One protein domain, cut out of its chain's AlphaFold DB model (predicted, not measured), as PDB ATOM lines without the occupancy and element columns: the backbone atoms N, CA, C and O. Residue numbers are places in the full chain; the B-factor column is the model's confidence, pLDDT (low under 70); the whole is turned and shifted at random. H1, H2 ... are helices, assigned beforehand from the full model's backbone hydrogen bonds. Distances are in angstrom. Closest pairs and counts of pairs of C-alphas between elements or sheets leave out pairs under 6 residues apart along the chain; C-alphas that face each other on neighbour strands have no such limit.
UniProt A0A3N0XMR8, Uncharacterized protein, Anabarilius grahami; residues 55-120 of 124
ATOM      1  N   VAL A  55      30.941 -17.705  -8.598       74.88
ATOM      2  CA  VAL A  55      30.379 -18.403  -7.423       74.88
ATOM      3  C   VAL A  55      29.928 -17.424  -6.351       74.88
ATOM      4  O   VAL A  55      28.890 -17.642  -5.747       74.88
ATOM      5  N   SER A  56      30.655 -16.320  -6.175       76.56
ATOM      6  CA  SER A  56      30.338 -15.261  -5.212       76.56
ATOM      7  C   SER A  56      28.958 -14.622  -5.449       76.56
ATOM      8  O   SER A  56      28.192 -14.423  -4.506       76.56
ATOM      9  N   SER A  57      28.615 -14.310  -6.705       78.31
ATOM     10  CA  SER A  57      27.310 -13.726  -7.052       78.31
ATOM     11  C   SER A  57      26.185 -14.750  -6.888       78.31
ATOM     12  O   SER A  57      25.119 -14.436  -6.354       78.31
ATOM     13  N   TYR A  58      26.456 -16.002  -7.262       77.12
ATOM     14  CA  TYR A  58      25.536 -17.119  -7.072       77.12
ATOM     15  C   TYR A  58      25.251 -17.387  -5.580       77.12
ATOM     16  O   TYR A  58      24.090 -17.490  -5.183       77.12
ATOM     17  N   THR A  59      26.284 -17.400  -4.727       79.62
ATOM     18  CA  THR A  59      26.147 -17.560  -3.269       79.62
ATOM     19  C   THR A  59      25.350 -16.437  -2.626       79.62
ATOM     20  O   THR A  59      24.549 -16.705  -1.741       79.62
ATOM     21  N   LEU A  60      25.523 -15.191  -3.078       80.31
ATOM     22  CA  LEU A  60      24.772 -14.058  -2.536       80.31
ATOM     23  C   LEU A  60      23.278 -14.197  -2.814       80.31
ATOM     24  O   LEU A  60      22.476 -14.127  -1.887       80.31
ATOM     25  N   LYS A  61      22.907 -14.479  -4.069       78.62
ATOM     26  CA  LYS A  61      21.507 -14.722  -4.435       78.62
ATOM     27  C   LYS A  61      20.932 -15.914  -3.650       78.62
ATOM     28  O   LYS A  61      19.772 -15.885  -3.248       78.62
ATOM     29  N   PHE A  62      21.745 -16.951  -3.423       78.31
ATOM     30  CA  PHE A  62      21.336 -18.134  -2.672       78.31
ATOM     31  C   PHE A  62      21.087 -17.804  -1.196       78.31
ATOM     32  O   PHE A  62      20.056 -18.204  -0.667       78.31
ATOM     33  N   CYS A  63      21.961 -17.018  -0.559       78.56
ATOM     34  CA  CYS A  63      21.766 -16.540   0.812       78.56
ATOM     35  C   CYS A  63      20.526 -15.650   0.954       78.56
ATOM     36  O   CYS A  63      19.807 -15.736   1.944       78.56
ATOM     37  N   THR A  64      20.240 -14.801  -0.036       81.62
ATOM     38  CA  THR A  64      19.016 -13.989  -0.029       81.62
ATOM     39  C   THR A  64      17.769 -14.871  -0.062       81.62
ATOM     40  O   THR A  64      16.844 -14.649   0.717       81.62
ATOM     41  N   LEU A  65      17.762 -15.908  -0.908       75.38
ATOM     42  CA  LEU A  65      16.668 -16.877  -0.942       75.38
ATOM     43  C   LEU A  65      16.597 -17.735   0.317       75.38
ATOM     44  O   LEU A  65      15.503 -18.038   0.785       75.38
ATOM     45  N   SER A  66      17.732 -18.143   0.885       74.81
ATOM     46  CA  SER A  66      17.747 -18.940   2.112       74.81
ATOM     47  C   SER A  66      17.187 -18.150   3.293       74.81
ATOM     48  O   SER A  66      16.386 -18.678   4.061       74.81
ATOM     49  N   ALA A  67      17.544 -16.866   3.388       79.06
ATOM     50  CA  ALA A  67      17.031 -15.955   4.403       79.06
ATOM     51  C   ALA A  67      15.511 -15.756   4.292       79.06
ATOM     52  O   ALA A  67      14.839 -15.645   5.313       79.06
ATOM     53  N   SER A  68      14.954 -15.757   3.075       74.06
ATOM     54  CA  SER A  68      13.505 -15.630   2.869       74.06
ATOM     55  C   SER A  68      12.730 -16.936   3.053       74.06
ATOM     56  O   SER A  68      11.518 -16.901   3.239       74.06
ATOM     57  N   SER A  69      13.398 -18.086   2.958       69.25
ATOM     58  CA  SER A  69      12.743 -19.396   2.887       69.25
ATOM     59  C   SER A  69      12.799 -20.192   4.197       69.25
ATOM     60  O   SER A  69      12.019 -21.127   4.366       69.25
ATOM     61  N   GLY A  70      13.678 -19.828   5.141       72.81
ATOM     62  CA  GLY A  70      13.720 -20.417   6.489       72.81
ATOM     63  C   GLY A  70      14.219 -21.868   6.539       72.81
ATOM     64  O   GLY A  70      13.841 -22.622   7.436       72.81
ATOM     65  N   TRP A  71      15.031 -22.285   5.563       74.81
ATOM     66  CA  TRP A  71      15.554 -23.653   5.466       74.81
ATOM     67  C   TRP A  71      16.709 -23.888   6.446       74.81
ATOM     68  O   TRP A  71      17.490 -22.986   6.738       74.81
ATOM     69  N   ASN A  72      16.852 -25.133   6.905       75.56
ATOM     70  CA  ASN A  72      17.985 -25.558   7.728       75.56
ATOM     71  C   ASN A  72      19.305 -25.536   6.930       75.56
ATOM     72  O   ASN A  72      19.322 -25.853   5.737       75.56
ATOM     73  N   GLU A  73      20.422 -25.265   7.607       74.62
ATOM     74  CA  GLU A  73      21.774 -25.231   7.034       74.62
ATOM     75  C   GLU A  73      22.120 -26.512   6.269       74.62
ATOM     76  O   GLU A  73      22.637 -26.447   5.158       74.62
ATOM     77  N   THR A  74      21.759 -27.686   6.796       72.00
ATOM     78  CA  THR A  74      22.012 -28.976   6.131       72.00
ATOM     79  C   THR A  74      21.268 -29.090   4.798       72.00
ATOM     80  O   THR A  74      21.810 -29.571   3.801       72.00
ATOM     81  N   ALA A  75      20.021 -28.615   4.750       74.38
ATOM     82  CA  ALA A  75      19.222 -28.640   3.531       74.38
ATOM     83  C   ALA A  75      19.771 -27.646   2.495       74.38
ATOM     84  O   ALA A  75      19.844 -27.966   1.308       74.38
ATOM     85  N   LEU A  76      20.235 -26.483   2.960       75.94
ATOM     86  CA  LEU A  76      20.872 -25.463   2.135       75.94
ATOM     87  C   LEU A  76      22.200 -25.951   1.549       75.94
ATOM     88  O   LEU A  76      22.393 -25.847   0.341       75.94
ATOM     89  N   SER A  77      23.072 -26.569   2.347       75.12
ATOM     90  CA  SER A  77      24.331 -27.154   1.864       75.12
ATOM     91  C   SER A  77      24.089 -28.213   0.790       75.12
ATOM     92  O   SER A  77      24.744 -28.212  -0.254       75.12
ATOM     93  N   THR A  78      23.090 -29.077   0.987       74.56
ATOM     94  CA  THR A  78      22.770 -30.143   0.027       74.56
ATOM     95  C   THR A  78      22.187 -29.580  -1.278       74.56
ATOM     96  O   THR A  78      22.581 -29.996  -2.370       74.56
ATOM     97  N   ALA A  79      21.298 -28.587  -1.185       74.94
ATOM     98  CA  ALA A  79      20.744 -27.869  -2.334       74.94
ATOM     99  C   ALA A  79      21.825 -27.135  -3.136       74.94
ATOM    100  O   ALA A  79      21.838 -27.159  -4.369       74.94
ATOM    101  N   PHE A  80      22.753 -26.505  -2.418       75.69
ATOM    102  CA  PHE A  80      23.864 -25.772  -2.992       75.69
ATOM    103  C   PHE A  80      24.794 -26.714  -3.766       75.69
ATOM    104  O   PHE A  80      25.072 -26.460  -4.936       75.69
ATOM    105  N   ARG A  81      25.164 -27.868  -3.187       75.12
ATOM    106  CA  ARG A  81      25.985 -28.909  -3.843       75.12
ATOM    107  C   ARG A  81      25.422 -29.370  -5.190       75.12
ATOM    108  O   ARG A  81      26.194 -29.654  -6.101       75.12
ATOM    109  N   GLN A  82      24.100 -29.456  -5.335       73.62
ATOM    110  CA  GLN A  82      23.487 -29.947  -6.573       73.62
ATOM    111  C   GLN A  82      23.492 -28.950  -7.730       73.62
ATOM    112  O   GLN A  82      23.516 -29.378  -8.881       73.62
ATOM    113  N   ARG A  83      23.457 -27.648  -7.436       74.00
ATOM    114  CA  ARG A  83      23.410 -26.581  -8.452       74.00
ATOM    115  C   ARG A  83      24.768 -26.003  -8.835       74.00
ATOM    116  O   ARG A  83      24.853 -25.155  -9.725       74.00
ATOM    117  N   LEU A  84      25.818 -26.425  -8.140       74.75
ATOM    118  CA  LEU A  84      27.184 -26.059  -8.475       74.75
ATOM    119  C   LEU A  84      27.673 -26.811  -9.707       74.75
ATOM    120  O   LEU A  84      27.231 -27.923 -10.003       74.75
ATOM    121  N   ASN A  85      28.635 -26.198 -10.393       73.69
ATOM    122  CA  ASN A  85      29.315 -26.825 -11.517       73.69
ATOM    123  C   ASN A  85      29.997 -28.138 -11.072       73.69
ATOM    124  O   ASN A  85      30.452 -28.250  -9.932       73.69
ATOM    125  N   ALA A  86      30.070 -29.129 -11.962       75.00
ATOM    126  CA  ALA A  86      30.584 -30.465 -11.670       75.00
ATOM    127  C   ALA A  86      32.011 -30.440 -11.094       75.00
ATOM    128  O   ALA A  86      32.282 -31.162 -10.137       75.00
ATOM    129  N   GLU A  87      32.881 -29.559 -11.598       73.69
ATOM    130  CA  GLU A  87      34.247 -29.380 -11.084       73.69
ATOM    131  C   GLU A  87      34.260 -28.888  -9.632       73.69
ATOM    132  O   GLU A  87      34.925 -29.457  -8.765       73.69
ATOM    133  N   VAL A  88      33.460 -27.860  -9.331       74.75
ATOM    134  CA  VAL A  88      33.326 -27.336  -7.966       74.75
ATOM    135  C   VAL A  88      32.700 -28.399  -7.062       74.75
ATOM    136  O   VAL A  88      33.153 -28.589  -5.935       74.75
ATOM    137  N   ARG A  89      31.706 -29.142  -7.565       76.94
ATOM    138  CA  ARG A  89      31.020 -30.220  -6.844       76.94
ATOM    139  C   ARG A  89      31.963 -31.358  -6.447       76.94
ATOM    140  O   ARG A  89      31.816 -31.913  -5.360       76.94
ATOM    141  N   GLN A  90      32.930 -31.700  -7.294       73.94
ATOM    142  CA  GLN A  90      33.932 -32.718  -6.979       73.94
ATOM    143  C   GLN A  90      34.903 -32.254  -5.892       73.94
ATOM    144  O   GLN A  90      35.215 -33.022  -4.987       73.94
ATOM    145  N   LEU A  91      35.321 -30.987  -5.913       71.88
ATOM    146  CA  LEU A  91      36.225 -30.447  -4.893       71.88
ATOM    147  C   LEU A  91      35.561 -30.301  -3.524       71.88
ATOM    148  O   LEU A  91      36.218 -30.448  -2.497       71.88
ATOM    149  N   ILE A  92      34.257 -30.029  -3.498       73.19
ATOM    150  CA  ILE A  92      33.513 -29.880  -2.242       73.19
ATOM    151  C   ILE A  92      33.058 -31.196  -1.627       73.19
ATOM    152  O   ILE A  92      32.713 -31.204  -0.450       73.19
ATOM    153  N   VAL A  93      33.091 -32.307  -2.373       70.69
ATOM    154  CA  VAL A  93      32.725 -33.629  -1.834       70.69
ATOM    155  C   VAL A  93      33.649 -34.056  -0.688       70.69
ATOM    156  O   VAL A  93      33.249 -34.829   0.171       70.69
ATOM    157  N   ILE A  94      34.867 -33.507  -0.674       68.69
ATOM    158  CA  ILE A  94      35.920 -33.765   0.310       68.69
ATOM    159  C   ILE A  94      35.745 -32.895   1.570       68.69
ATOM    160  O   ILE A  94      36.379 -33.151   2.591       68.69
ATOM    161  N   TYR A  95      34.917 -31.844   1.512       67.31
ATOM    162  CA  TYR A  95      34.663 -30.971   2.656       67.31
ATOM    163  C   TYR A  95      33.471 -31.475   3.471       67.31
ATOM    164  O   TYR A  95      32.380 -31.693   2.941       67.31
ATOM    165  N   ASP A  96      33.716 -31.621   4.772       57.72
ATOM    166  CA  ASP A  96      32.750 -32.088   5.758       57.72
ATOM    167  C   ASP A  96      31.586 -31.096   5.928       57.72
ATOM    168  O   ASP A  96      31.784 -29.875   5.950       57.72
ATOM    169  N   ASP A  97      30.367 -31.624   6.031       58.88
ATOM    170  CA  ASP A  97      29.122 -30.857   6.154       58.88
ATOM    171  C   ASP A  97      28.938 -30.224   7.547       58.88
ATOM    172  O   ASP A  97      28.029 -29.416   7.745       58.88
ATOM    173  N   ALA A  98      29.817 -30.536   8.507       56.94
ATOM    174  CA  ALA A  98      29.739 -30.072   9.891       56.94
ATOM    175  C   ALA A  98      30.158 -28.603  10.125       56.94
ATOM    176  O   ALA A  98      30.062 -28.108  11.245       56.94
ATOM    177  N   ILE A  99      30.648 -27.888   9.105       64.19
ATOM    178  CA  ILE A  99      31.319 -26.583   9.286       64.19
ATOM    179  C   ILE A  99      30.331 -25.383   9.250       64.19
ATOM    180  O   ILE A  99      30.743 -24.229   9.359       64.19
ATOM    181  N   GLY A 100      29.022 -25.624   9.145       71.25
ATOM    182  CA  GLY A 100      28.007 -24.566   9.036       71.25
ATOM    183  C   GLY A 100      27.973 -23.910   7.647       71.25
ATOM    184  O   GLY A 100      28.959 -23.916   6.899       71.25
ATOM    185  N   LEU A 101      26.819 -23.356   7.273       74.25
ATOM    186  CA  LEU A 101      26.550 -22.912   5.899       74.25
ATOM    187  C   LEU A 101      27.455 -21.752   5.468       74.25
ATOM    188  O   LEU A 101      27.953 -21.727   4.345       74.25
ATOM    189  N   GLU A 102      27.702 -20.797   6.361       78.31
ATOM    190  CA  GLU A 102      28.507 -19.616   6.047       78.31
ATOM    191  C   GLU A 102      29.973 -19.978   5.772       78.31
ATOM    192  O   GLU A 102      30.565 -19.534   4.783       78.31
ATOM    193  N   ASN A 103      30.554 -20.855   6.594       79.69
ATOM    194  CA  ASN A 103      31.935 -21.290   6.406       79.69
ATOM    195  C   ASN A 103      32.072 -22.202   5.176       79.69
ATOM    196  O   ASN A 103      33.068 -22.133   4.448       79.69
ATOM    197  N   PHE A 104      31.046 -23.012   4.903       78.31
ATOM    198  CA  PHE A 104      30.930 -23.780   3.669       78.31
ATOM    199  C   PHE A 104      30.940 -22.852   2.445       78.31
ATOM    200  O   PHE A 104      31.813 -22.981   1.589       78.31
ATOM    201  N   ILE A 105      30.074 -21.839   2.403       80.38
ATOM    202  CA  ILE A 105      30.003 -20.850   1.316       80.38
ATOM    203  C   ILE A 105      31.350 -20.143   1.101       80.38
ATOM    204  O   ILE A 105      31.841 -20.067  -0.030       80.38
ATOM    205  N   GLN A 106      32.001 -19.687   2.174       82.12
ATOM    206  CA  GLN A 106      33.316 -19.041   2.103       82.12
ATOM    207  C   GLN A 106      34.391 -19.959   1.503       82.12
ATOM    208  O   GLN A 106      35.221 -19.514   0.702       82.12
ATOM    209  N   LYS A 107      34.385 -21.251   1.852       81.00
ATOM    210  CA  LYS A 107      35.299 -22.240   1.259       81.00
ATOM    211  C   LYS A 107      35.040 -22.409  -0.233       81.00
ATOM    212  O   LYS A 107      35.997 -22.386  -1.002       81.00
ATOM    213  N   ILE A 108      33.782 -22.502  -0.657       77.81
ATOM    214  CA  ILE A 108      33.442 -22.701  -2.074       77.81
ATOM    215  C   ILE A 108      33.847 -21.495  -2.915       77.81
ATOM    216  O   ILE A 108      34.437 -21.667  -3.980       77.81
ATOM    217  N   ILE A 109      33.629 -20.277  -2.416       83.00
ATOM    218  CA  ILE A 109      34.098 -19.056  -3.082       83.00
ATOM    219  C   ILE A 109      35.621 -19.094  -3.264       83.00
ATOM    220  O   ILE A 109      36.124 -18.785  -4.343       83.00
ATOM    221  N   ARG A 110      36.373 -19.499  -2.233       82.75
ATOM    222  CA  ARG A 110      37.840 -19.616  -2.318       82.75
ATOM    223  C   ARG A 110      38.278 -20.686  -3.314       82.75
ATOM    224  O   ARG A 110      39.189 -20.432  -4.096       82.75
ATOM    225  N   VAL A 111      37.644 -21.856  -3.293       80.25
ATOM    226  CA  VAL A 111      37.939 -22.962  -4.217       80.25
ATOM    227  C   VAL A 111      37.639 -22.556  -5.656       80.25
ATOM    228  O   VAL A 111      38.481 -22.742  -6.526       80.25
ATOM    229  N   SER A 112      36.497 -21.921  -5.901       78.12
ATOM    230  CA  SER A 112      36.140 -21.418  -7.227       78.12
ATOM    231  C   SER A 112      37.109 -20.352  -7.722       78.12
ATOM    232  O   SER A 112      37.565 -20.442  -8.854       78.12
ATOM    233  N   LYS A 113      37.494 -19.391  -6.873       79.69
ATOM    234  CA  LYS A 113      38.510 -18.392  -7.234       79.69
ATOM    235  C   LYS A 113      39.848 -19.039  -7.592       79.69
ATOM    236  O   LYS A 113      40.507 -18.582  -8.517       79.69
ATOM    237  N   ARG A 114      40.243 -20.101  -6.878       78.56
ATOM    238  CA  ARG A 114      41.455 -20.875  -7.190       78.56
ATOM    239  C   ARG A 114      41.329 -21.628  -8.506       78.56
ATOM    240  O   ARG A 114      42.272 -21.589  -9.278       78.56
ATOM    241  N   LEU A 115      40.184 -22.251  -8.781       75.69
ATOM    242  CA  LEU A 115      39.923 -22.892 -10.070       75.69
ATOM    243  C   LEU A 115      40.040 -21.894 -11.221       75.69
ATOM    244  O   LEU A 115      40.807 -22.141 -12.139       75.69
ATOM    245  N   THR A 116      39.382 -20.735 -11.122       71.00
ATOM    246  CA  THR A 116      39.474 -19.675 -12.137       71.00
ATOM    247  C   THR A 116      40.907 -19.156 -12.305       71.00
ATOM    248  O   THR A 116      41.339 -18.873 -13.417       71.00
ATOM    249  N   ALA A 117      41.668 -19.045 -11.212       70.00
ATOM    250  CA  ALA A 117      43.069 -18.627 -11.257       70.00
ATOM    251  C   ALA A 117      44.005 -19.703 -11.836       70.00
ATOM    252  O   ALA A 117      44.992 -19.365 -12.480       70.00
ATOM    253  N   CYS A 118      43.709 -20.988 -11.624       64.75
ATOM    254  CA  CYS A 118      44.462 -22.103 -12.199       64.75
ATOM    255  C   CYS A 118      44.078 -22.387 -13.658       64.75
ATOM    256  O   CYS A 118      44.907 -22.901 -14.402       64.75
ATOM    257  N   SER A 119      42.860 -22.036 -14.083       59.56
ATOM    258  CA  SER A 119      42.414 -22.120 -15.479       59.56
ATOM    259  C   SER A 119      42.889 -20.944 -16.339       59.56
ATOM    260  O   SER A 119      42.630 -20.921 -17.540       59.56
ATOM    261  N   LEU A 120      43.564 -19.954 -15.748       47.25
ATOM    262  CA  LEU A 120      44.193 -18.863 -16.485       47.25
ATOM    263  C   LEU A 120      45.491 -19.376 -17.128       47.25
ATOM    264  O   LEU A 120      46.397 -19.797 -16.400       47.25
TER     265      LEU A 120
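This is residues 55 to 120 of the 124 residues of an uncharacterized protein of Anabarilius grahami (UniProt A0A3N0XMR8). Two long helices, H1 and H4, run opposite ways and are staggered along the longest axis, where H1's first residues, 55 to 59, meet H4. The shorter helices H2 and H3 fold into a hairpin that packs on H4. The printed part has 66 residues with four named helices, in the order H1, H2, H3, H4, and no named strand; its class is all helix. The whole is compact, with a radius of gyration of the C-alphas of 11.6 A, and elongated, spanning 38 by 23 by 18 A.

H1, residues 55 to 69, is close to but not clearly touching H2, residues 73 to 83; their closest C-alphas, of Ser 66 and Leu 76, are 7.2 A apart. H2 and H3, residues 86 to 92, form a helical hairpin and only just touch, with 3 pairs of C-alphas within 8 A, the closest those of Arg 81 and Arg 89 at 6.0 A. H4, residues 101 to 118, is the hub and touches the three other helices. With residues 105 to 112 alone it touches residues 55 to 59 of H1, at a shallow tilt of 19 degrees, opposite ways; the closest C-alphas, of Ser 56 and Ile 109, are 5.8 A apart. With residues 101 to 104 alone H4 touches H2, at a shallow tilt of 27 degrees, the same way; the closest C-alphas, of Glu 73 and Leu 101, are 5.4 A apart. With residues 108 to 112 alone it touches H3, at a steep tilt of 55 degrees; the closest C-alphas, of Val 88 and Ser 112, are 6.6 A apart. The packing is mostly aligned, 3 of the 4 touching pairs being at a shallow tilt. H1 and H3 are apart. Every O i to N i+4 pair is within hydrogen-bond range in H1, H3 and H4, and 6 of 7 in H2.

H1 measures 20.5 A from C-alpha 55 at (30.379, -18.403, -7.423) to C-alpha 69. H2 measures 15.6 A and H3 9.9 A. H4 measures 25.5 A and ends with C-alpha 118 at (44.462, -22.103, -12.199).

The C-alphas farthest apart, of Gly 70 and Leu 120, are 38.2 A apart. The printed part has no cut. The links H1 to H2 and H2 to H3 are tight, and H3 to H4 is short. The model's pLDDT is under 70 at residue 69, residues 94 to 99 and residues 118 to 120.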